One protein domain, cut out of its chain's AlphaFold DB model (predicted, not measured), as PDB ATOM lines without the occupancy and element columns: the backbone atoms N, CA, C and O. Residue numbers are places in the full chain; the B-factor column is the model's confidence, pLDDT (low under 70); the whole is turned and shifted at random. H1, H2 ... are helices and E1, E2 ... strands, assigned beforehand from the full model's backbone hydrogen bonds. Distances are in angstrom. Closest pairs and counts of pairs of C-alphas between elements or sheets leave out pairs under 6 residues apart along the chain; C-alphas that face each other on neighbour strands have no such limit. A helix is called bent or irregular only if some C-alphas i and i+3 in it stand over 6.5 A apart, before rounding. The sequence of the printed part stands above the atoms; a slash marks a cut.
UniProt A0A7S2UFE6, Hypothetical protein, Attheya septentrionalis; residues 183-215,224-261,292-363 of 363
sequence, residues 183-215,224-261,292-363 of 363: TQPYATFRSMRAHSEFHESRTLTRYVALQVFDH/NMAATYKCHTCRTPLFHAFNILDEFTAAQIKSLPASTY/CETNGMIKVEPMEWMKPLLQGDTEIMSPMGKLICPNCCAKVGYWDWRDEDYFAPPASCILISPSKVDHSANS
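AT A GLANCE: This is residues 183 to 215, 224 to 261 and 292 to 363 of the 363 residues of the protein "Hypothetical protein" of Attheya septentrionalis (UniProt A0A7S2UFE6). With little regular structure, two small antiparallel sheets, E2-E1-E6 and the meander E3-E4-E5, each strand antiparallel to the one before, sit among loops; H3 covers E3, H1 stands at one side, and residues 251 to 261, of which 251 to 254 belong to H2, stick out. The 143 printed residues run H1 E1 E2 H2 H3 E3 E4 E5 E6, mixed in class, with 57 in named elements. The whole is compact, radius of gyration of the C-alphas 15.8 A, spanning 52 by 44 by 28 A.

HOW THE PARTS SIT: H1, residues 184 to 201, touches no helix. E1, 228 to 231, forms a hairpin with E2, 237 to 240 (N 229 to O 239, 2.8 A), and neighbours E6, 357 to 360 (N 230 to O 358, 2.8 A). H2, 250 to 254, is on neither sheet. Irregular H3, 304 to 311, with C-alphas 305 and 308 7.1 A apart, lies over E3, 320 to 324, at a height over the sheet of 8.9 A; their closest C-alphas are Leu 309 and Leu 323, 7.1 A. E4, 331 to 336, forms hairpins with E3 (N 323 to O 333, 3.0 A) and E5, 350 to 352 (N 334 to O 351, 2.9 A). Every O i to N i+4 pair is within hydrogen-bond range in H1 and H2, 2 of 4 in H3.

IN THESE COORDINATES: H1, 25.5 A long, begins at C-alpha 184 (118.547, 22.377, 19.479); E6 ends at C-alpha 360 (109.714, 38.173, 18.977).

THE WHOLE: Cuts leave C-alphas 215 and 224 13.1 A apart, and 261 and 292 25.6 A. The E4 to E5 link is long. Mean pLDDT of the printed part is 80.8; 33 residues are under 70, among them 339 to 348.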
ATOM      1  N   THR A 183     120.740  24.053  23.574       85.00
ATOM      2  CA  THR A 183     120.811  24.029  22.101       85.00
ATOM      3  C   THR A 183     119.834  23.023  21.488       85.00
ATOM      4  O   THR A 183     119.421  22.060  22.140       85.00
ATOM      5  N   GLN A 184     119.496  23.226  20.210       86.88
ATOM      6  CA  GLN A 184     118.547  22.377  19.479       86.88
ATOM      7  C   GLN A 184     118.989  20.900  19.392       86.88
ATOM      8  O   GLN A 184     118.151  20.033  19.646       86.88
ATOM      9  N   PRO A 185     120.272  20.550  19.117       88.56
ATOM     10  CA  PRO A 185     120.706  19.149  19.137       88.56
ATOM     11  C   PRO A 185     120.454  18.465  20.487       88.56
ATOM     12  O   PRO A 185     120.028  17.310  20.546       88.56
ATOM     13  N   TYR A 186     120.665  19.191  21.590       89.31
ATOM     14  CA  TYR A 186     120.374  18.681  22.928       89.31
ATOM     15  C   TYR A 186     118.872  18.553  23.189       89.31
ATOM     16  O   TYR A 186     118.467  17.587  23.838       89.31
ATOM     17  N   ALA A 187     118.044  19.467  22.672       89.06
ATOM     18  CA  ALA A 187     116.591  19.323  22.720       89.06
ATOM     19  C   ALA A 187     116.130  18.064  21.966       89.06
ATOM     20  O   ALA A 187     115.360  17.271  22.508       89.06
ATOM     21  N   THR A 188     116.677  17.796  20.773       89.44
ATOM     22  CA  THR A 188     116.403  16.556  20.020       89.44
ATOM     23  C   THR A 188     116.809  15.320  20.804       89.44
ATOM     24  O   THR A 188     116.007  14.398  20.945       89.44
ATOM     25  N   PHE A 189     118.007  15.308  21.389       89.44
ATOM     26  CA  PHE A 189     118.449  14.216  22.256       89.44
ATOM     27  C   PHE A 189     117.495  13.980  23.439       89.44
ATOM     28  O   PHE A 189     117.117  12.837  23.719       89.44
ATOM     29  N   ARG A 190     117.077  15.047  24.134       89.62
ATOM     30  CA  ARG A 190     116.142  14.950  25.267       89.62
ATOM     31  C   ARG A 190     114.768  14.459  24.829       89.62
ATOM     32  O   ARG A 190     114.205  13.608  25.513       89.62
ATOM     33  N   SER A 191     114.272  14.914  23.681       89.50
ATOM     34  CA  SER A 191     113.023  14.422  23.094       89.50
ATOM     35  C   SER A 191     113.104  12.935  22.746       89.50
ATOM     36  O   SER A 191     112.222  12.170  23.127       89.50
ATOM     37  N   MET A 192     114.198  12.481  22.120       87.31
ATOM     38  CA  MET A 192     114.413  11.057  21.826       87.31
ATOM     39  C   MET A 192     114.461  10.206  23.101       87.31
ATOM     40  O   MET A 192     113.969   9.079  23.128       87.31
ATOM     41  N   ARG A 193     115.049  10.730  24.180       86.25
ATOM     42  CA  ARG A 193     115.060  10.054  25.480       86.25
ATOM     43  C   ARG A 193     113.664   9.990  26.103       86.25
ATOM     44  O   ARG A 193     113.273   8.916  26.546       86.25
ATOM     45  N   ALA A 194     112.929  11.101  26.117       87.69
ATOM     46  CA  ALA A 194     111.552  11.158  26.611       87.69
ATOM     47  C   ALA A 194     110.655  10.160  25.868       87.69
ATOM     48  O   ALA A 194     109.895   9.416  26.479       87.69
ATOM     49  N   HIS A 195     110.827  10.083  24.550       85.38
ATOM     50  CA  HIS A 195     110.176   9.096  23.710       85.38
ATOM     51  C   HIS A 195     110.433   7.657  24.189       85.38
ATOM     52  O   HIS A 195     109.492   6.897  24.411       85.38
ATOM     53  N   SER A 196     111.694   7.295  24.435       83.88
ATOM     54  CA  SER A 196     112.010   5.965  24.961       83.88
ATOM     55  C   SER A 196     111.472   5.717  26.377       83.88
ATOM     56  O   SER A 196     110.953   4.635  26.624       83.88
ATOM     57  N   GLU A 197     111.545   6.697  27.285       85.69
ATOM     58  CA  GLU A 197     110.991   6.582  28.649       85.69
ATOM     59  C   GLU A 197     109.481   6.282  28.611       85.69
ATOM     60  O   GLU A 197     109.002   5.380  29.310       85.69
ATOM     61  N   PHE A 198     108.746   6.957  27.719       86.38
ATOM     62  CA  PHE A 198     107.322   6.713  27.517       86.38
ATOM     63  C   PHE A 198     107.042   5.299  26.982       86.38
ATOM     64  O   PHE A 198     106.130   4.634  27.470       86.38
ATOM     65  N   HIS A 199     107.811   4.801  26.014       82.94
ATOM     66  CA  HIS A 199     107.607   3.444  25.488       82.94
ATOM     67  C   HIS A 199     107.997   2.341  26.475       82.94
ATOM     68  O   HIS A 199     107.384   1.276  26.467       82.94
ATOM     69  N   GLU A 200     108.981   2.599  27.334       83.88
ATOM     70  CA  GLU A 200     109.436   1.652  28.354       83.88
ATOM     71  C   GLU A 200     108.475   1.570  29.543       83.88
ATOM     72  O   GLU A 200     108.227   0.485  30.060       83.88
ATOM     73  N   SER A 201     107.937   2.710  29.986       85.19
ATOM     74  CA  SER A 201     107.254   2.807  31.285       85.19
ATOM     75  C   SER A 201     105.932   3.567  31.273       85.19
ATOM     76  O   SER A 201     105.270   3.632  32.301       85.19
ATOM     77  N   ARG A 202     105.534   4.159  30.139       85.50
ATOM     78  CA  ARG A 202     104.390   5.088  30.031       85.50
ATOM     79  C   ARG A 202     104.486   6.294  30.969       85.50
ATOM     80  O   ARG A 202     103.464   6.882  31.310       85.50
ATOM     81  N   THR A 203     105.706   6.686  31.334       84.38
ATOM     82  CA  THR A 203     105.987   7.860  32.168       84.38
ATOM     83  C   THR A 203     107.060   8.738  31.535       84.38
ATOM     84  O   THR A 203     107.841   8.290  30.696       84.38
ATOM     85  N   LEU A 204     107.099  10.004  31.950       87.56
ATOM     86  CA  LEU A 204     108.193  10.925  31.670       87.56
ATOM     87  C   LEU A 204     108.764  11.425  32.991       87.56
ATOM     88  O   LEU A 204     108.033  11.950  33.834       87.56
ATOM     89  N   THR A 205     110.077  11.291  33.155       84.88
ATOM     90  CA  THR A 205     110.753  11.668  34.406       84.88
ATOM     91  C   THR A 205     111.406  13.044  34.346       84.88
ATOM     92  O   THR A 205     111.803  13.594  35.373       84.88
ATOM     93  N   ARG A 206     111.548  13.609  33.143       87.38
ATOM     94  CA  ARG A 206     112.300  14.841  32.902       87.38
ATOM     95  C   ARG A 206     111.518  15.792  32.016       87.38
ATOM     96  O   ARG A 206     111.064  15.416  30.939       87.38
ATOM     97  N   TYR A 207     111.473  17.039  32.457       91.00
ATOM     98  CA  TYR A 207     110.909  18.163  31.731       91.00
ATOM     99  C   TYR A 207     111.905  19.319  31.739       91.00
ATOM    100  O   TYR A 207     112.821  19.378  32.569       91.00
ATOM    101  N   VAL A 208     111.754  20.224  30.780       90.81
ATOM    102  CA  VAL A 208     112.585  21.418  30.672       90.81
ATOM    103  C   VAL A 208     111.836  22.607  31.255       90.81
ATOM    104  O   VAL A 208     110.793  23.019  30.746       90.81
ATOM    105  N   ALA A 209     112.372  23.158  32.343       90.06
ATOM    106  CA  ALA A 209     111.883  24.404  32.908       90.06
ATOM    107  C   ALA A 209     112.110  25.548  31.916       90.06
ATOM    108  O   ALA A 209     113.177  25.656  31.301       90.06
ATOM    109  N   LEU A 210     111.106  26.410  31.773       88.12
ATOM    110  CA  LEU A 210     111.271  27.636  31.015       88.12
ATOM    111  C   LEU A 210     112.237  28.548  31.777       88.12
ATOM    112  O   LEU A 210     111.965  28.922  32.915       88.12
ATOM    113  N   GLN A 211     113.354  28.907  31.150       77.19
ATOM    114  CA  GLN A 211     114.277  29.867  31.744       77.19
ATOM    115  C   GLN A 211     113.701  31.280  31.638       77.19
ATOM    116  O   GLN A 211     113.323  31.712  30.546       77.19
ATOM    117  N   VAL A 212     113.640  31.974  32.773       69.88
ATOM    118  CA  VAL A 212     113.384  33.413  32.843       69.88
ATOM    119  C   VAL A 212     114.747  34.089  32.851       69.88
ATOM    120  O   VAL A 212     115.612  33.722  33.641       69.88
ATOM    121  N   PHE A 213     114.958  35.014  31.925       65.56
ATOM    122  CA  PHE A 213     116.175  35.803  31.873       65.56
ATOM    123  C   PHE A 213     115.868  37.167  32.487       65.56
ATOM    124  O   PHE A 213     115.013  37.889  31.967       65.56
ATOM    125  N   ASP A 214     116.531  37.499  33.591       51.47
ATOM    126  CA  ASP A 214     116.375  38.803  34.231       51.47
ATOM    127  C   ASP A 214     117.100  39.864  33.394       51.47
ATOM    128  O   ASP A 214     118.305  39.791  33.161       51.47
ATOM    129  N   HIS A 215     116.348  40.850  32.905       49.69
ATOM    130  CA  HIS A 215     116.857  41.906  32.024       49.69
ATOM    131  C   HIS A 215     117.676  42.992  32.755       49.69
ATOM    132  O   HIS A 215     118.174  43.906  32.103       49.69
ATOM    133  N   ASN A 224     123.239  36.700  22.227       49.25
ATOM    134  CA  ASN A 224     122.145  36.491  21.287       49.25
ATOM    135  C   ASN A 224     121.073  35.601  21.948       49.25
ATOM    136  O   ASN A 224     121.113  34.373  21.858       49.25
ATOM    137  N   MET A 225     120.171  36.209  22.720       60.53
ATOM    138  CA  MET A 225     119.132  35.483  23.443       60.53
ATOM    139  C   MET A 225     118.180  34.840  22.438       60.53
ATOM    140  O   MET A 225     117.576  35.518  21.608       60.53
ATOM    141  N   ALA A 226     118.048  33.517  22.510       70.94
ATOM    142  CA  ALA A 226     117.149  32.771  21.644       70.94
ATOM    143  C   ALA A 226     115.710  33.303  21.751       70.94
ATOM    144  O   ALA A 226     115.209  33.534  22.852       70.94
ATOM    145  N   ALA A 227     115.032  33.455  20.610       83.88
ATOM    146  CA  ALA A 227     113.668  33.972  20.559       83.88
ATOM    147  C   ALA A 227     112.716  33.161  21.458       83.88
ATOM    148  O   ALA A 227     112.693  31.928  21.413       83.88
ATOM    149  N   THR A 228     111.900  33.856  22.253       90.50
ATOM    150  CA  THR A 228     110.877  33.233  23.103       90.50
ATOM    151  C   THR A 228     109.560  33.096  22.346       90.50
ATOM    152  O   THR A 228     109.013  34.081  21.847       90.50
ATOM    153  N   TYR A 229     109.009  31.885  22.333       93.56
ATOM    154  CA  TYR A 229     107.686  31.575  21.803       93.56
ATOM    155  C   TYR A 229     106.639  31.724  22.902       93.56
ATOM    156  O   TYR A 229     106.705  31.094  23.962       93.56
ATOM    157  N   LYS A 230     105.653  32.578  22.640       95.12
ATOM    158  CA  LYS A 230     104.592  32.970  23.568       95.12
ATOM    159  C   LYS A 230     103.241  32.541  23.014       95.12
ATOM    160  O   LYS A 230     103.038  32.550  21.806       95.12
ATOM    161  N   CYS A 231     102.294  32.199  23.883       96.62
ATOM    162  CA  CYS A 231     100.918  31.931  23.475       96.62
ATOM    163  C   CYS A 231     100.344  33.133  22.708       96.62
ATOM    164  O   CYS A 231     100.393  34.257  23.204       96.62
ATOM    165  N   HIS A 232      99.756  32.900  21.535       95.44
ATOM    166  CA  HIS A 232      99.186  33.964  20.701       95.44
ATOM    167  C   HIS A 232      98.071  34.747  21.422       95.44
ATOM    168  O   HIS A 232      97.960  35.962  21.291       95.44
ATOM    169  N   THR A 233      97.265  34.060  22.240       96.56
ATOM    170  CA  THR A 233      96.096  34.651  22.911       96.56
ATOM    171  C   THR A 233      96.460  35.519  24.116       96.56
ATOM    172  O   THR A 233      95.931  36.613  24.255       96.56
ATOM    173  N   CYS A 234      97.328  35.037  25.007       96.44
ATOM    174  CA  CYS A 234      97.603  35.703  26.289       96.44
ATOM    175  C   CYS A 234      99.069  36.094  26.486       96.44
ATOM    176  O   CYS A 234      99.435  36.570  27.555       96.44
ATOM    177  N   ARG A 235      99.922  35.859  25.481       94.62
ATOM    178  CA  ARG A 235     101.360  36.165  25.495       94.62
ATOM    179  C   ARG A 235     102.176  35.442  26.570       94.62
ATOM    180  O   ARG A 235     103.366  35.719  26.697       94.62
ATOM    181  N   THR A 236     101.594  34.475  27.283       94.62
ATOM    182  CA  THR A 236     102.322  33.625  28.234       94.62
ATOM    183  C   THR A 236     103.471  32.899  27.529       94.62
ATOM    184  O   THR A 236     103.210  32.202  26.545       94.62
ATOM    185  N   PRO A 237     104.720  33.043  27.997       94.31
ATOM    186  CA  PRO A 237     105.869  32.304  27.478       94.31
ATOM    187  C   PRO A 237     105.685  30.786  27.586       94.31
ATOM    188  O   PRO A 237     105.235  30.291  28.617       94.31
ATOM    189  N   LEU A 238     106.025  30.047  26.526       94.75
ATOM    190  CA  LEU A 238     105.859  28.590  26.467       94.75
ATOM    191  C   LEU A 238     107.191  27.849  26.295       94.75
ATOM    192  O   LEU A 238     107.389  26.815  26.930       94.75
ATOM    193  N   PHE A 239     108.083  28.337  25.434       93.75
ATOM    194  CA  PHE A 239     109.405  27.749  25.172       93.75
ATOM    195  C   PHE A 239     110.303  28.748  24.425       93.75
ATOM    196  O   PHE A 239     109.824  29.770  23.935       93.75
ATOM    197  N   HIS A 240     111.597  28.458  24.325       90.94
ATOM    198  CA  HIS A 240     112.579  29.241  23.568       90.94
ATOM    199  C   HIS A 240     112.973  28.537  22.266       90.94
ATOM    200  O   HIS A 240     112.765  27.334  22.112       90.94
ATOM    201  N   ALA A 241     113.597  29.257  21.332       88.75
ATOM    202  CA  ALA A 241     114.014  28.694  20.044       88.75
ATOM    203  C   ALA A 241     115.002  27.515  20.173       88.75
ATOM    204  O   ALA A 241     115.018  26.634  19.315       88.75
ATOM    205  N   PHE A 242     115.786  27.444  21.257       87.50
ATOM    206  CA  PHE A 242     116.664  26.299  21.534       87.50
ATOM    207  C   PHE A 242     115.930  25.051  22.047       87.50
ATOM    208  O   PHE A 242     116.539  23.988  22.100       87.50
ATOM    209  N   ASN A 243     114.655  25.164  22.444       91.00
ATOM    210  CA  ASN A 243     113.811  24.017  22.804       91.00
ATOM    211  C   ASN A 243     113.164  23.365  21.570       91.00
ATOM    212  O   ASN A 243     112.557  22.296  21.680       91.00
ATOM    213  N   ILE A 244     113.259  24.018  20.407       90.69
ATOM    214  CA  ILE A 244     112.821  23.455  19.132       90.69
ATOM    215  C   ILE A 244     113.783  22.337  18.755       90.69
ATOM    216  O   ILE A 244     115.000  22.474  18.900       90.69
ATOM    217  N   LEU A 245     113.227  21.221  18.291       89.19
ATOM    218  CA  LEU A 245     114.044  20.083  17.911       89.19
ATOM    219  C   LEU A 245     114.850  20.404  16.655       89.19
ATOM    220  O   LEU A 245     114.344  20.949  15.679       89.19
ATOM    221  N   ASP A 246     116.108  20.014  16.703       84.69
ATOM    222  CA  ASP A 246     117.026  20.039  15.588       84.69
ATOM    223  C   ASP A 246     116.596  19.095  14.459       84.69
ATOM    224  O   ASP A 246     116.362  17.900  14.682       84.69
ATOM    225  N   GLU A 247     116.538  19.639  13.246       79.19
ATOM    226  CA  GLU A 247     116.177  18.929  12.024       79.19
ATOM    227  C   GLU A 247     117.410  18.638  11.161       79.19
ATOM    228  O   GLU A 247     118.372  19.407  11.086       79.19
ATOM    229  N   PHE A 248     117.368  17.491  10.486       76.81
ATOM    230  CA  PHE A 248     118.396  17.061   9.547       76.81
ATOM    231  C   PHE A 248     117.987  17.515   8.152       76.81
ATOM    232  O   PHE A 248     117.009  17.029   7.584       76.81
ATOM    233  N   THR A 249     118.741  18.446   7.573       75.81
ATOM    234  CA  THR A 249     118.504  18.889   6.197       75.81
ATOM    235  C   THR A 249     118.789  17.756   5.211       75.81
ATOM    236  O   THR A 249     119.645  16.897   5.436       75.81
ATOM    237  N   ALA A 250     118.136  17.786   4.048       68.88
ATOM    238  CA  ALA A 250     118.409  16.821   2.982       68.88
ATOM    239  C   ALA A 250     119.885  16.828   2.538       68.88
ATOM    240  O   ALA A 250     120.416  15.788   2.158       68.88
ATOM    241  N   ALA A 251     120.555  17.984   2.592       72.94
ATOM    242  CA  ALA A 251     121.981  18.096   2.300       72.94
ATOM    243  C   ALA A 251     122.835  17.371   3.352       72.94
ATOM    244  O   ALA A 251     123.717  16.605   2.979       72.94
ATOM    245  N   GLN A 252     122.519  17.537   4.641       75.94
ATOM    246  CA  GLN A 252     123.203  16.832   5.731       75.94
ATOM    247  C   GLN A 252     122.999  15.319   5.652       75.94
ATOM    248  O   GLN A 252     123.950  14.565   5.815       75.94
ATOM    249  N   ILE A 253     121.782  14.861   5.345       76.44
ATOM    250  CA  ILE A 253     121.500  13.427   5.165       76.44
ATOM    251  C   ILE A 253     122.297  12.857   3.984       76.44
ATOM    252  O   ILE A 253     122.780  11.727   4.046       76.44
ATOM    253  N   LYS A 254     122.447  13.632   2.902       75.12
ATOM    254  CA  LYS A 254     123.258  13.249   1.735       75.12
ATOM    255  C   LYS A 254     124.750  13.217   2.033       75.12
ATOM    256  O   LYS A 254     125.456  12.436   1.409       75.12
ATOM    257  N   SER A 255     125.210  14.029   2.979       80.38
ATOM    258  CA  SER A 255     126.587  14.028   3.456       80.38
ATOM    259  C   SER A 255     126.800  13.073   4.631       80.38
ATOM    260  O   SER A 255     127.691  13.312   5.430       80.38
ATOM    261  N   LEU A 256     125.970  12.053   4.838       84.12
ATOM    262  CA  LEU A 256     126.271  11.030   5.840       84.12
ATOM    263  C   LEU A 256     127.163   9.945   5.223       84.12
ATOM    264  O   LEU A 256     126.959   9.599   4.057       84.12
ATOM    265  N   PRO A 257     128.096   9.352   5.994       84.38
ATOM    266  CA  PRO A 257     128.868   8.211   5.524       84.38
ATOM    267  C   PRO A 257     127.959   7.090   5.012       84.38
ATOM    268  O   PRO A 257     126.965   6.727   5.653       84.38
ATOM    269  N   ALA A 258     128.312   6.516   3.862       71.12
ATOM    270  CA  ALA A 258     127.549   5.421   3.284       71.12
ATOM    271  C   ALA A 258     127.634   4.174   4.179       71.12
ATOM    272  O   ALA A 258     128.707   3.608   4.411       71.12
ATOM    273  N   SER A 259     126.477   3.704   4.642       65.94
ATOM    274  CA  SER A 259     126.363   2.395   5.275       65.94
ATOM    275  C   SER A 259     126.467   1.301   4.217       65.94
ATOM    276  O   SER A 259     125.631   1.203   3.322       65.94
ATOM    277  N   THR A 260     127.463   0.430   4.329       58.53
ATOM    278  CA  THR A 260     127.553  -0.786   3.508       58.53
ATOM    279  C   THR A 260     126.622  -1.898   3.998       58.53
ATOM    280  O   THR A 260     126.334  -2.811   3.234       58.53
ATOM    281  N   TYR A 261     126.105  -1.809   5.232       54.19
ATOM    282  CA  TYR A 261     125.298  -2.857   5.886       54.19
ATOM    283  C   TYR A 261     123.945  -3.103   5.226       54.19
ATOM    284  O   TYR A 261     123.400  -4.194   5.326       54.19
ATOM    285  N   CYS A 292     109.947  16.224   5.795       37.50
ATOM    286  CA  CYS A 292     109.778  17.475   6.512       37.50
ATOM    287  C   CYS A 292     108.452  18.152   6.122       37.50
ATOM    288  O   CYS A 292     108.428  19.303   5.711       37.50
ATOM    289  N   GLU A 293     107.320  17.463   6.267       39.69
ATOM    290  CA  GLU A 293     106.015  18.135   6.330       39.69
ATOM    291  C   GLU A 293     105.175  17.551   7.467       39.69
ATOM    292  O   GLU A 293     104.129  16.942   7.265       39.69
ATOM    293  N   THR A 294     105.586  17.793   8.713       47.38
ATOM    294  CA  THR A 294     104.648  17.746   9.841       47.38
ATOM    295  C   THR A 294     103.651  18.905   9.745       47.38
ATOM    296  O   THR A 294     103.581  19.687  10.669       47.38
ATOM    297  N   ASN A 295     102.899  19.104   8.655       56.72
ATOM    298  CA  ASN A 295     101.877  20.170   8.539       56.72
ATOM    299  C   ASN A 295     102.328  21.586   9.010       56.72
ATOM    300  O   ASN A 295     101.502  22.379   9.465       56.72
ATOM    301  N   GLY A 296     103.628  21.905   8.971       73.25
ATOM    302  CA  GLY A 296     104.186  23.134   9.551       73.25
ATOM    303  C   GLY A 296     104.208  23.207  11.089       73.25
ATOM    304  O   GLY A 296     104.502  24.266  11.622       73.25
ATOM    305  N   MET A 297     103.902  22.138  11.826       86.50
ATOM    306  CA  MET A 297     103.967  22.077  13.294       86.50
ATOM    307  C   MET A 297     105.396  22.251  13.812       86.50
ATOM    308  O   MET A 297     106.336  21.676  13.270       86.50
ATOM    309  N   ILE A 298     105.532  22.976  14.923       90.25
ATOM    310  CA  ILE A 298     106.797  23.168  15.631       90.25
ATOM    311  C   ILE A 298     106.995  21.984  16.580       90.25
ATOM    312  O   ILE A 298     106.182  21.755  17.482       90.25
ATOM    313  N   LYS A 299     108.077  21.235  16.376       90.69
ATOM    314  CA  LYS A 299     108.498  20.142  17.257       90.69
ATOM    315  C   LYS A 299     109.260  20.717  18.443       90.69
ATOM    316  O   LYS A 299     110.255  21.412  18.253       90.69
ATOM    317  N   VAL A 300     108.802  20.421  19.652       92.31
ATOM    318  CA  VAL A 300     109.399  20.937  20.890       92.31
ATOM    319  C   VAL A 300     109.620  19.774  21.841       92.31
ATOM    320  O   VAL A 300     108.855  18.818  21.853       92.31
ATOM    321  N   GLU A 301     110.672  19.838  22.638       92.00
ATOM    322  CA  GLU A 301     110.881  18.884  23.725       92.00
ATOM    323  C   GLU A 301     109.852  19.037  24.872       92.00
ATOM    324  O   GLU A 301     109.159  20.055  24.957       92.00
ATOM    325  N   PRO A 302     109.735  18.058  25.792       92.81
ATOM    326  CA  PRO A 302     108.832  18.174  26.937       92.81
ATOM    327  C   PRO A 302     109.191  19.339  27.870       92.81
ATOM    328  O   PRO A 302     110.237  19.334  28.522       92.81
ATOM    329  N   MET A 303     108.289  20.317  27.980       94.50
ATOM    330  CA  MET A 303     108.435  21.483  28.860       94.50
ATOM    331  C   MET A 303     107.709  21.273  30.196       94.50
ATOM    332  O   MET A 303     106.685  20.594  30.242       94.50
ATOM    333  N   GLU A 304     108.184  21.895  31.279       93.38
ATOM    334  CA  GLU A 304     107.632  21.707  32.638       93.38
ATOM    335  C   GLU A 304     106.138  22.053  32.726       93.38
ATOM    336  O   GLU A 304     105.367  21.325  33.345       93.38
ATOM    337  N   TRP A 305     105.681  23.101  32.030       94.56
ATOM    338  CA  TRP A 305     104.262  23.482  32.023       94.56
ATOM    339  C   TRP A 305     103.346  22.417  31.398       94.56
ATOM    340  O   TRP A 305     102.139  22.436  31.627       94.56
ATOM    341  N   MET A 306     103.897  21.484  30.613       94.06
ATOM    342  CA  MET A 306     103.147  20.385  30.003       94.06
ATOM    343  C   MET A 306     102.945  19.214  30.971       94.06
ATOM    344  O   MET A 306     102.103  18.357  30.711       94.06
ATOM    345  N   LYS A 307     103.704  19.154  32.073       91.44
ATOM    346  CA  LYS A 307     103.706  18.029  33.016       91.44
ATOM    347  C   LYS A 307     102.309  17.658  33.532       91.44
ATOM    348  O   LYS A 307     101.977  16.479  33.415       91.44
ATOM    349  N   PRO A 308     101.448  18.597  33.983       90.25
ATOM    350  CA  PRO A 308     100.097  18.248  34.434       90.25
ATOM    351  C   PRO A 308      99.233  17.618  33.332       90.25
ATOM    352  O   PRO A 308      98.403  16.763  33.608       90.25
ATOM    353  N   LEU A 309      99.444  18.010  32.070       89.56
ATOM    354  CA  LEU A 309      98.694  17.486  30.923       89.56
ATOM    355  C   LEU A 309      99.171  16.095  30.514       89.56
ATOM    356  O   LEU A 309      98.377  15.260  30.087       89.56
ATOM    357  N   LEU A 310     100.483  15.887  30.592       86.44
ATOM    358  CA  LEU A 310     101.142  14.669  30.155       86.44
ATOM    359  C   LEU A 310     100.976  13.551  31.185       86.44
ATOM    360  O   LEU A 310     100.647  12.440  30.790       86.44
ATOM    361  N   GLN A 311     101.158  13.854  32.473       81.00
ATOM    362  CA  GLN A 311     101.009  12.888  33.565       81.00
ATOM    363  C   GLN A 311      99.534  12.664  33.932       81.00
ATOM    364  O   GLN A 311      99.140  11.527  34.149       81.00
ATOM    365  N   GLY A 312      98.689  13.701  33.896       68.88
ATOM    366  CA  GLY A 312      97.298  13.595  34.349       68.88
ATOM    367  C   GLY A 312      97.186  13.276  35.848       68.88
ATOM    368  O   GLY A 312      98.140  13.466  36.598       68.88
ATOM    369  N   ASP A 313      96.016  12.784  36.271       59.06
ATOM    370  CA  ASP A 313      95.730  12.387  37.667       59.06
ATOM    371  C   ASP A 313      96.164  10.942  37.993       59.06
ATOM    372  O   ASP A 313      96.037  10.478  39.125       59.06
ATOM    373  N   THR A 314      96.648  10.203  36.994       61.00
ATOM    374  CA  THR A 314      97.058   8.795  37.095       61.00
ATOM    375  C   THR A 314      98.544   8.656  36.798       61.00
ATOM    376  O   THR A 314      99.063   9.375  35.960       61.00
ATOM    377  N   GLU A 315      99.237   7.673  37.376       60.38
ATOM    378  CA  GLU A 315     100.661   7.447  37.062       60.38
ATOM    379  C   GLU A 315     100.920   7.050  35.587       60.38
ATOM    380  O   GLU A 315     102.055   7.133  35.123       60.38
ATOM    381  N   ILE A 316      99.888   6.648  34.828       67.81
ATOM    382  CA  ILE A 316     100.001   6.189  33.434       67.81
ATOM    383  C   ILE A 316      99.583   7.294  32.458       67.81
ATOM    384  O   ILE A 316      98.430   7.722  32.439       67.81
ATOM    385  N   MET A 317     100.502   7.693  31.578       79.19
ATOM    386  CA  MET A 317     100.256   8.735  30.580       79.19
ATOM    387  C   MET A 317      99.426   8.245  29.379       79.19
ATOM    388  O   MET A 317      99.705   7.195  28.791       79.19
ATOM    389  N   SER A 318      98.469   9.065  28.924       84.06
ATOM    390  CA  SER A 318      97.750   8.829  27.660       84.06
ATOM    391  C   SER A 318      98.694   8.958  26.451       84.06
ATOM    392  O   SER A 318      99.443   9.941  26.359       84.06
ATOM    393  N   PRO A 319      98.627   8.047  25.456       85.12
ATOM    394  CA  PRO A 319      99.487   8.097  24.276       85.12
ATOM    395  C   PRO A 319      99.203   9.284  23.355       85.12
ATOM    396  O   PRO A 319     100.034   9.590  22.513       85.12
ATOM    397  N   MET A 320      98.075   9.978  23.498       88.62
ATOM    398  CA  MET A 320      97.808  11.213  22.760       88.62
ATOM    399  C   MET A 320      96.956  12.174  23.584       88.62
ATOM    400  O   MET A 320      96.213  11.757  24.479       88.62
ATOM    401  N   GLY A 321      97.001  13.454  23.233       90.88
ATOM    402  CA  GLY A 321      96.154  14.458  23.865       90.88
ATOM    403  C   GLY A 321      96.414  15.872  23.373       90.88
ATOM    404  O   GLY A 321      97.142  16.094  22.409       90.88
ATOM    405  N   LYS A 322      95.751  16.849  23.995       93.94
ATOM    406  CA  LYS A 322      95.784  18.258  23.580       93.94
ATOM    407  C   LYS A 322      96.672  19.061  24.517       93.94
ATOM    408  O   LYS A 322      96.464  19.037  25.722       93.94
ATOM    409  N   LEU A 323      97.570  19.863  23.953       95.62
ATOM    410  CA  LEU A 323      98.328  20.845  24.720       95.62
ATOM    411  C   LEU A 323      97.506  22.127  24.851       95.62
ATOM    412  O   LEU A 323      97.073  22.701  23.841       95.62
ATOM    413  N   ILE A 324      97.308  22.577  26.087       96.81
ATOM    414  CA  ILE A 324      96.599  23.813  26.427       96.81
ATOM    415  C   ILE A 324      97.549  24.780  27.129       96.81
ATOM    416  O   ILE A 324      98.392  24.369  27.918       96.81
ATOM    417  N   CYS A 325      97.430  26.070  26.815       97.06
ATOM    418  CA  CYS A 325      98.204  27.113  27.476       97.06
ATOM    419  C   CYS A 325      97.914  27.102  28.989       97.06
ATOM    420  O   CYS A 325      96.737  27.111  29.357       97.06
ATOM    421  N   PRO A 326      98.941  27.161  29.857       96.00
ATOM    422  CA  PRO A 326      98.749  27.105  31.307       96.00
ATOM    423  C   PRO A 326      98.041  28.339  31.888       96.00
ATOM    424  O   PRO A 326      97.569  28.284  33.014       96.00
ATOM    425  N   ASN A 327      97.966  29.449  31.143       96.81
ATOM    426  CA  ASN A 327      97.372  30.700  31.622       96.81
ATOM    427  C   ASN A 327      95.940  30.931  31.112       96.81
ATOM    428  O   ASN A 327      95.049  31.256  31.882       96.81
ATOM    429  N   CYS A 328      95.700  30.778  29.805       97.12
ATOM    430  CA  CYS A 328      94.390  31.080  29.205       97.12
ATOM    431  C   CYS A 328      93.620  29.845  28.725       97.12
ATOM    432  O   CYS A 328      92.578  29.989  28.087       97.12
ATOM    433  N   CYS A 329      94.155  28.641  28.946       96.06
ATOM    434  CA  CYS A 329      93.571  27.366  28.521       96.06
ATOM    435  C   CYS A 329      93.340  27.219  27.002       96.06
ATOM    436  O   CYS A 329      92.754  26.232  26.554       96.06
ATOM    437  N   ALA A 330      93.820  28.156  26.176       97.12
ATOM    438  CA  ALA A 330      93.731  28.049  24.726       97.12
ATOM    439  C   ALA A 330      94.520  26.829  24.227       97.12
ATOM    440  O   ALA A 330      95.643  26.580  24.668       97.12
ATOM    441  N   LYS A 331      93.962  26.081  23.268       97.25
ATOM    442  CA  LYS A 331      94.675  24.970  22.619       97.25
ATOM    443  C   LYS A 331      95.860  25.512  21.812       97.25
ATOM    444  O   LYS A 331      95.653  26.258  20.853       97.25
ATOM    445  N   VAL A 332      97.071  25.078  22.161       96.88
ATOM    446  CA  VAL A 332      98.330  25.477  21.497       96.88
ATOM    447  C   VAL A 332      98.938  24.370  20.640       96.88
ATOM    448  O   VAL A 332      99.734  24.645  19.748       96.88
ATOM    449  N   GLY A 333      98.544  23.118  20.870       94.88
ATOM    450  CA  GLY A 333      99.124  21.979  20.171       94.88
ATOM    451  C   GLY A 333      98.521  20.649  20.601       94.88
ATOM    452  O   GLY A 333      97.385  20.584  21.089       94.88
ATOM    453  N   TYR A 334      99.285  19.584  20.414       92.75
ATOM    454  CA  TYR A 334      98.954  18.230  20.836       92.75
ATOM    455  C   TYR A 334     100.228  17.423  21.085       92.75
ATOM    456  O   TYR A 334     101.317  17.820  20.671       92.75
ATOM    457  N   TRP A 335     100.074  16.294  21.768       91.81
ATOM    458  CA  TRP A 335     101.094  15.258  21.780       91.81
ATOM    459  C   TRP A 335     100.551  13.983  21.145       91.81
ATOM    460  O   TRP A 335      99.354  13.693  21.244       91.81
ATOM    461  N   ASP A 336     101.437  13.237  20.497       87.44
ATOM    462  CA  ASP A 336     101.154  11.928  19.928       87.44
ATOM    463  C   ASP A 336     102.381  11.024  20.074       87.44
ATOM    464  O   ASP A 336     103.398  11.194  19.406       87.44
ATOM    465  N   TRP A 337     102.284  10.073  20.994       83.06
ATOM    466  CA  TRP A 337     103.287   9.048  21.250       83.06
ATOM    467  C   TRP A 337     102.996   7.753  20.484       83.06
ATOM    468  O   TRP A 337     103.647   6.750  20.750       83.06
ATOM    469  N   ARG A 338     102.002   7.710  19.584       75.56
ATOM    470  CA  ARG A 338     101.643   6.489  18.830       75.56
ATOM    471  C   ARG A 338     102.402   6.303  17.521       75.56
ATOM    472  O   ARG A 338     102.282   5.242  16.919       75.56
ATOM    473  N   ASP A 339     103.069   7.345  17.041       61.72
ATOM    474  CA  ASP A 339     103.601   7.368  15.681       61.72
ATOM    475  C   ASP A 339     104.812   6.444  15.525       61.72
ATOM    476  O   ASP A 339     105.912   6.827  15.887       61.72
ATOM    477  N   GLU A 340     104.628   5.254  14.941       51.34
ATOM    478  CA  GLU A 340     105.662   4.206  14.834       51.34
ATOM    479  C   GLU A 340     106.931   4.557  14.035       51.34
ATOM    480  O   GLU A 340     107.940   3.850  14.123       51.34
ATOM    481  N   ASP A 341     106.943   5.700  13.344       51.47
ATOM    482  CA  ASP A 341     108.111   6.272  12.657       51.47
ATOM    483  C   ASP A 341     109.103   6.934  13.654       51.47
ATOM    484  O   ASP A 341     109.654   8.015  13.439       51.47
ATOM    485  N   TYR A 342     109.345   6.248  14.775       48.84
ATOM    486  CA  TYR A 342     109.920   6.725  16.040       48.84
ATOM    487  C   TYR A 342     111.423   7.035  16.051       48.84
ATOM    488  O   TYR A 342     111.996   7.288  17.115       48.84
ATOM    489  N   PHE A 343     112.121   6.932  14.924       49.31
ATOM    490  CA  PHE A 343     113.496   6.461  15.050       49.31
ATOM    491  C   PHE A 343     114.557   7.063  14.127       49.31
ATOM    492  O   PHE A 343     115.751   6.790  14.283       49.31
ATOM    493  N   ALA A 344     114.131   7.941  13.226       51.78
ATOM    494  CA  ALA A 344     115.004   8.930  12.617       51.78
ATOM    495  C   ALA A 344     114.785  10.258  13.357       51.78
ATOM    496  O   ALA A 344     113.634  10.657  13.567       51.78
ATOM    497  N   PRO A 345     115.838  10.957  13.801       56.19
ATOM    498  CA  PRO A 345     115.650  12.284  14.348       56.19
ATOM    499  C   PRO A 345     115.043  13.240  13.294       56.19
ATOM    500  O   PRO A 345     115.412  13.171  12.120       56.19
ATOM    501  N   PRO A 346     114.142  14.154  13.701       52.34
ATOM    502  CA  PRO A 346     113.617  14.313  15.052       52.34
ATOM    503  C   PRO A 346     112.325  13.513  15.260       52.34
ATOM    504  O   PRO A 346     111.249  13.909  14.786       52.34
ATOM    505  N   ALA A 347     112.426  12.442  16.052       61.28
ATOM    506  CA  ALA A 347     111.289  11.814  16.707       61.28
ATOM    507  C   ALA A 347     110.758  12.789  17.776       61.28
ATOM    508  O   ALA A 347     111.293  12.888  18.884       61.28
ATOM    509  N   SER A 348     109.759  13.593  17.403       67.25
ATOM    510  CA  SER A 348     109.025  14.455  18.334       67.25
ATOM    511  C   SER A 348     107.634  13.908  18.529       67.25
ATOM    512  O   SER A 348     106.910  13.720  17.554       67.25
ATOM    513  N   CYS A 349     107.234  13.777  19.784       81.00
ATOM    514  CA  CYS A 349     105.860  13.453  20.140       81.00
ATOM    515  C   CYS A 349     105.083  14.682  20.616       81.00
ATOM    516  O   CYS A 349     103.920  14.550  20.966       81.00
ATOM    517  N   ILE A 350     105.699  15.869  20.648       91.00
ATOM    518  CA  ILE A 350     105.094  17.126  21.108       91.00
ATOM    519  C   ILE A 350     105.109  18.119  19.949       91.00
ATOM    520  O   ILE A 350     106.158  18.418  19.367       91.00
ATOM    521  N   LEU A 351     103.918  18.593  19.590       91.81
ATOM    522  CA  LEU A 351     103.662  19.337  18.364       91.81
ATOM    523  C   LEU A 351     102.867  20.605  18.685       91.81
ATOM    524  O   LEU A 351     101.718  20.549  19.133       91.81
ATOM    525  N   ILE A 352     103.483  21.762  18.447       93.94
ATOM    526  CA  ILE A 352     102.893  23.084  18.659       93.94
ATOM    527  C   ILE A 352     102.440  23.664  17.320       93.94
ATOM    528  O   ILE A 352     103.168  23.641  16.330       93.94
ATOM    529  N   SER A 353     101.228  24.216  17.282       94.44
ATOM    530  CA  SER A 353     100.695  24.878  16.091       94.44
ATOM    531  C   SER A 353     101.295  26.282  15.937       94.44
ATOM    532  O   SER A 353     101.103  27.097  16.841       94.44
ATOM    533  N   PRO A 354     101.936  26.625  14.799       92.62
ATOM    534  CA  PRO A 354     102.528  27.951  14.598       92.62
ATOM    535  C   PRO A 354     101.518  29.083  14.748       92.62
ATOM    536  O   PRO A 354     101.811  30.088  15.369       92.62
ATOM    537  N   SER A 355     100.286  28.897  14.268       92.19
ATOM    538  CA  SER A 355      99.212  29.897  14.381       92.19
ATOM    539  C   SER A 355      98.713  30.136  15.813       92.19
ATOM    540  O   SER A 355      97.811  30.944  16.027       92.19
ATOM    541  N   LYS A 356      99.234  29.394  16.797       94.56
ATOM    542  CA  LYS A 356      98.877  29.507  18.217       94.56
ATOM    543  C   LYS A 356     100.002  30.078  19.070       94.56
ATOM    544  O   LYS A 356      99.799  30.257  20.276       94.56
ATOM    545  N   VAL A 357     101.146  30.393  18.468       93.00
ATOM    546  CA  VAL A 357     102.289  30.992  19.148       93.00
ATOM    547  C   VAL A 357     102.872  32.135  18.333       93.00
ATOM    548  O   VAL A 357     102.979  32.053  17.118       93.00
ATOM    549  N   ASP A 358     103.302  33.181  19.023       90.12
ATOM    550  CA  ASP A 358     104.053  34.277  18.423       90.12
ATOM    551  C   ASP A 358     105.482  34.262  18.962       90.12
ATOM    552  O   ASP A 358     105.714  33.864  20.106       90.12
ATOM    553  N   HIS A 359     106.436  34.719  18.157       81.88
ATOM    554  CA  HIS A 359     107.824  34.894  18.572       81.88
ATOM    555  C   HIS A 359     108.264  36.324  18.267       81.88
ATOM    556  O   HIS A 359     107.942  36.875  17.217       81.88
ATOM    557  N   SER A 360     108.990  36.927  19.201       61.00
ATOM    558  CA  SER A 360     109.714  38.173  18.977       61.00
ATOM    559  C   SER A 360     111.194  37.824  18.867       61.00
ATOM    560  O   SER A 360     111.766  37.302  19.825       61.00
ATOM    561  N   ALA A 361     111.815  38.088  17.717       49.19
ATOM    562  CA  ALA A 361     113.256  38.301  17.709       49.19
ATOM    563  C   ALA A 361     113.480  39.611  18.472       49.19
ATOM    564  O   ALA A 361     112.879  40.624  18.107       49.19
ATOM    565  N   ASN A 362     114.237  39.583  19.572       42.44
ATOM    566  CA  ASN A 362     114.652  40.830  20.209       42.44
ATOM    567  C   ASN A 362     115.422  41.620  19.142       42.44
ATOM    568  O   ASN A 362     116.411  41.121  18.608       42.44
ATOM    569  N   SER A 363     114.841  42.754  18.746       30.39
ATOM    570  CA  SER A 363     115.359  43.662  17.717       30.39
ATOM    571  C   SER A 363     116.589  44.390  18.219       30.39
ATOM    572  O   SER A 363     116.591  44.713  19.431       30.39
TER     573      SER A 363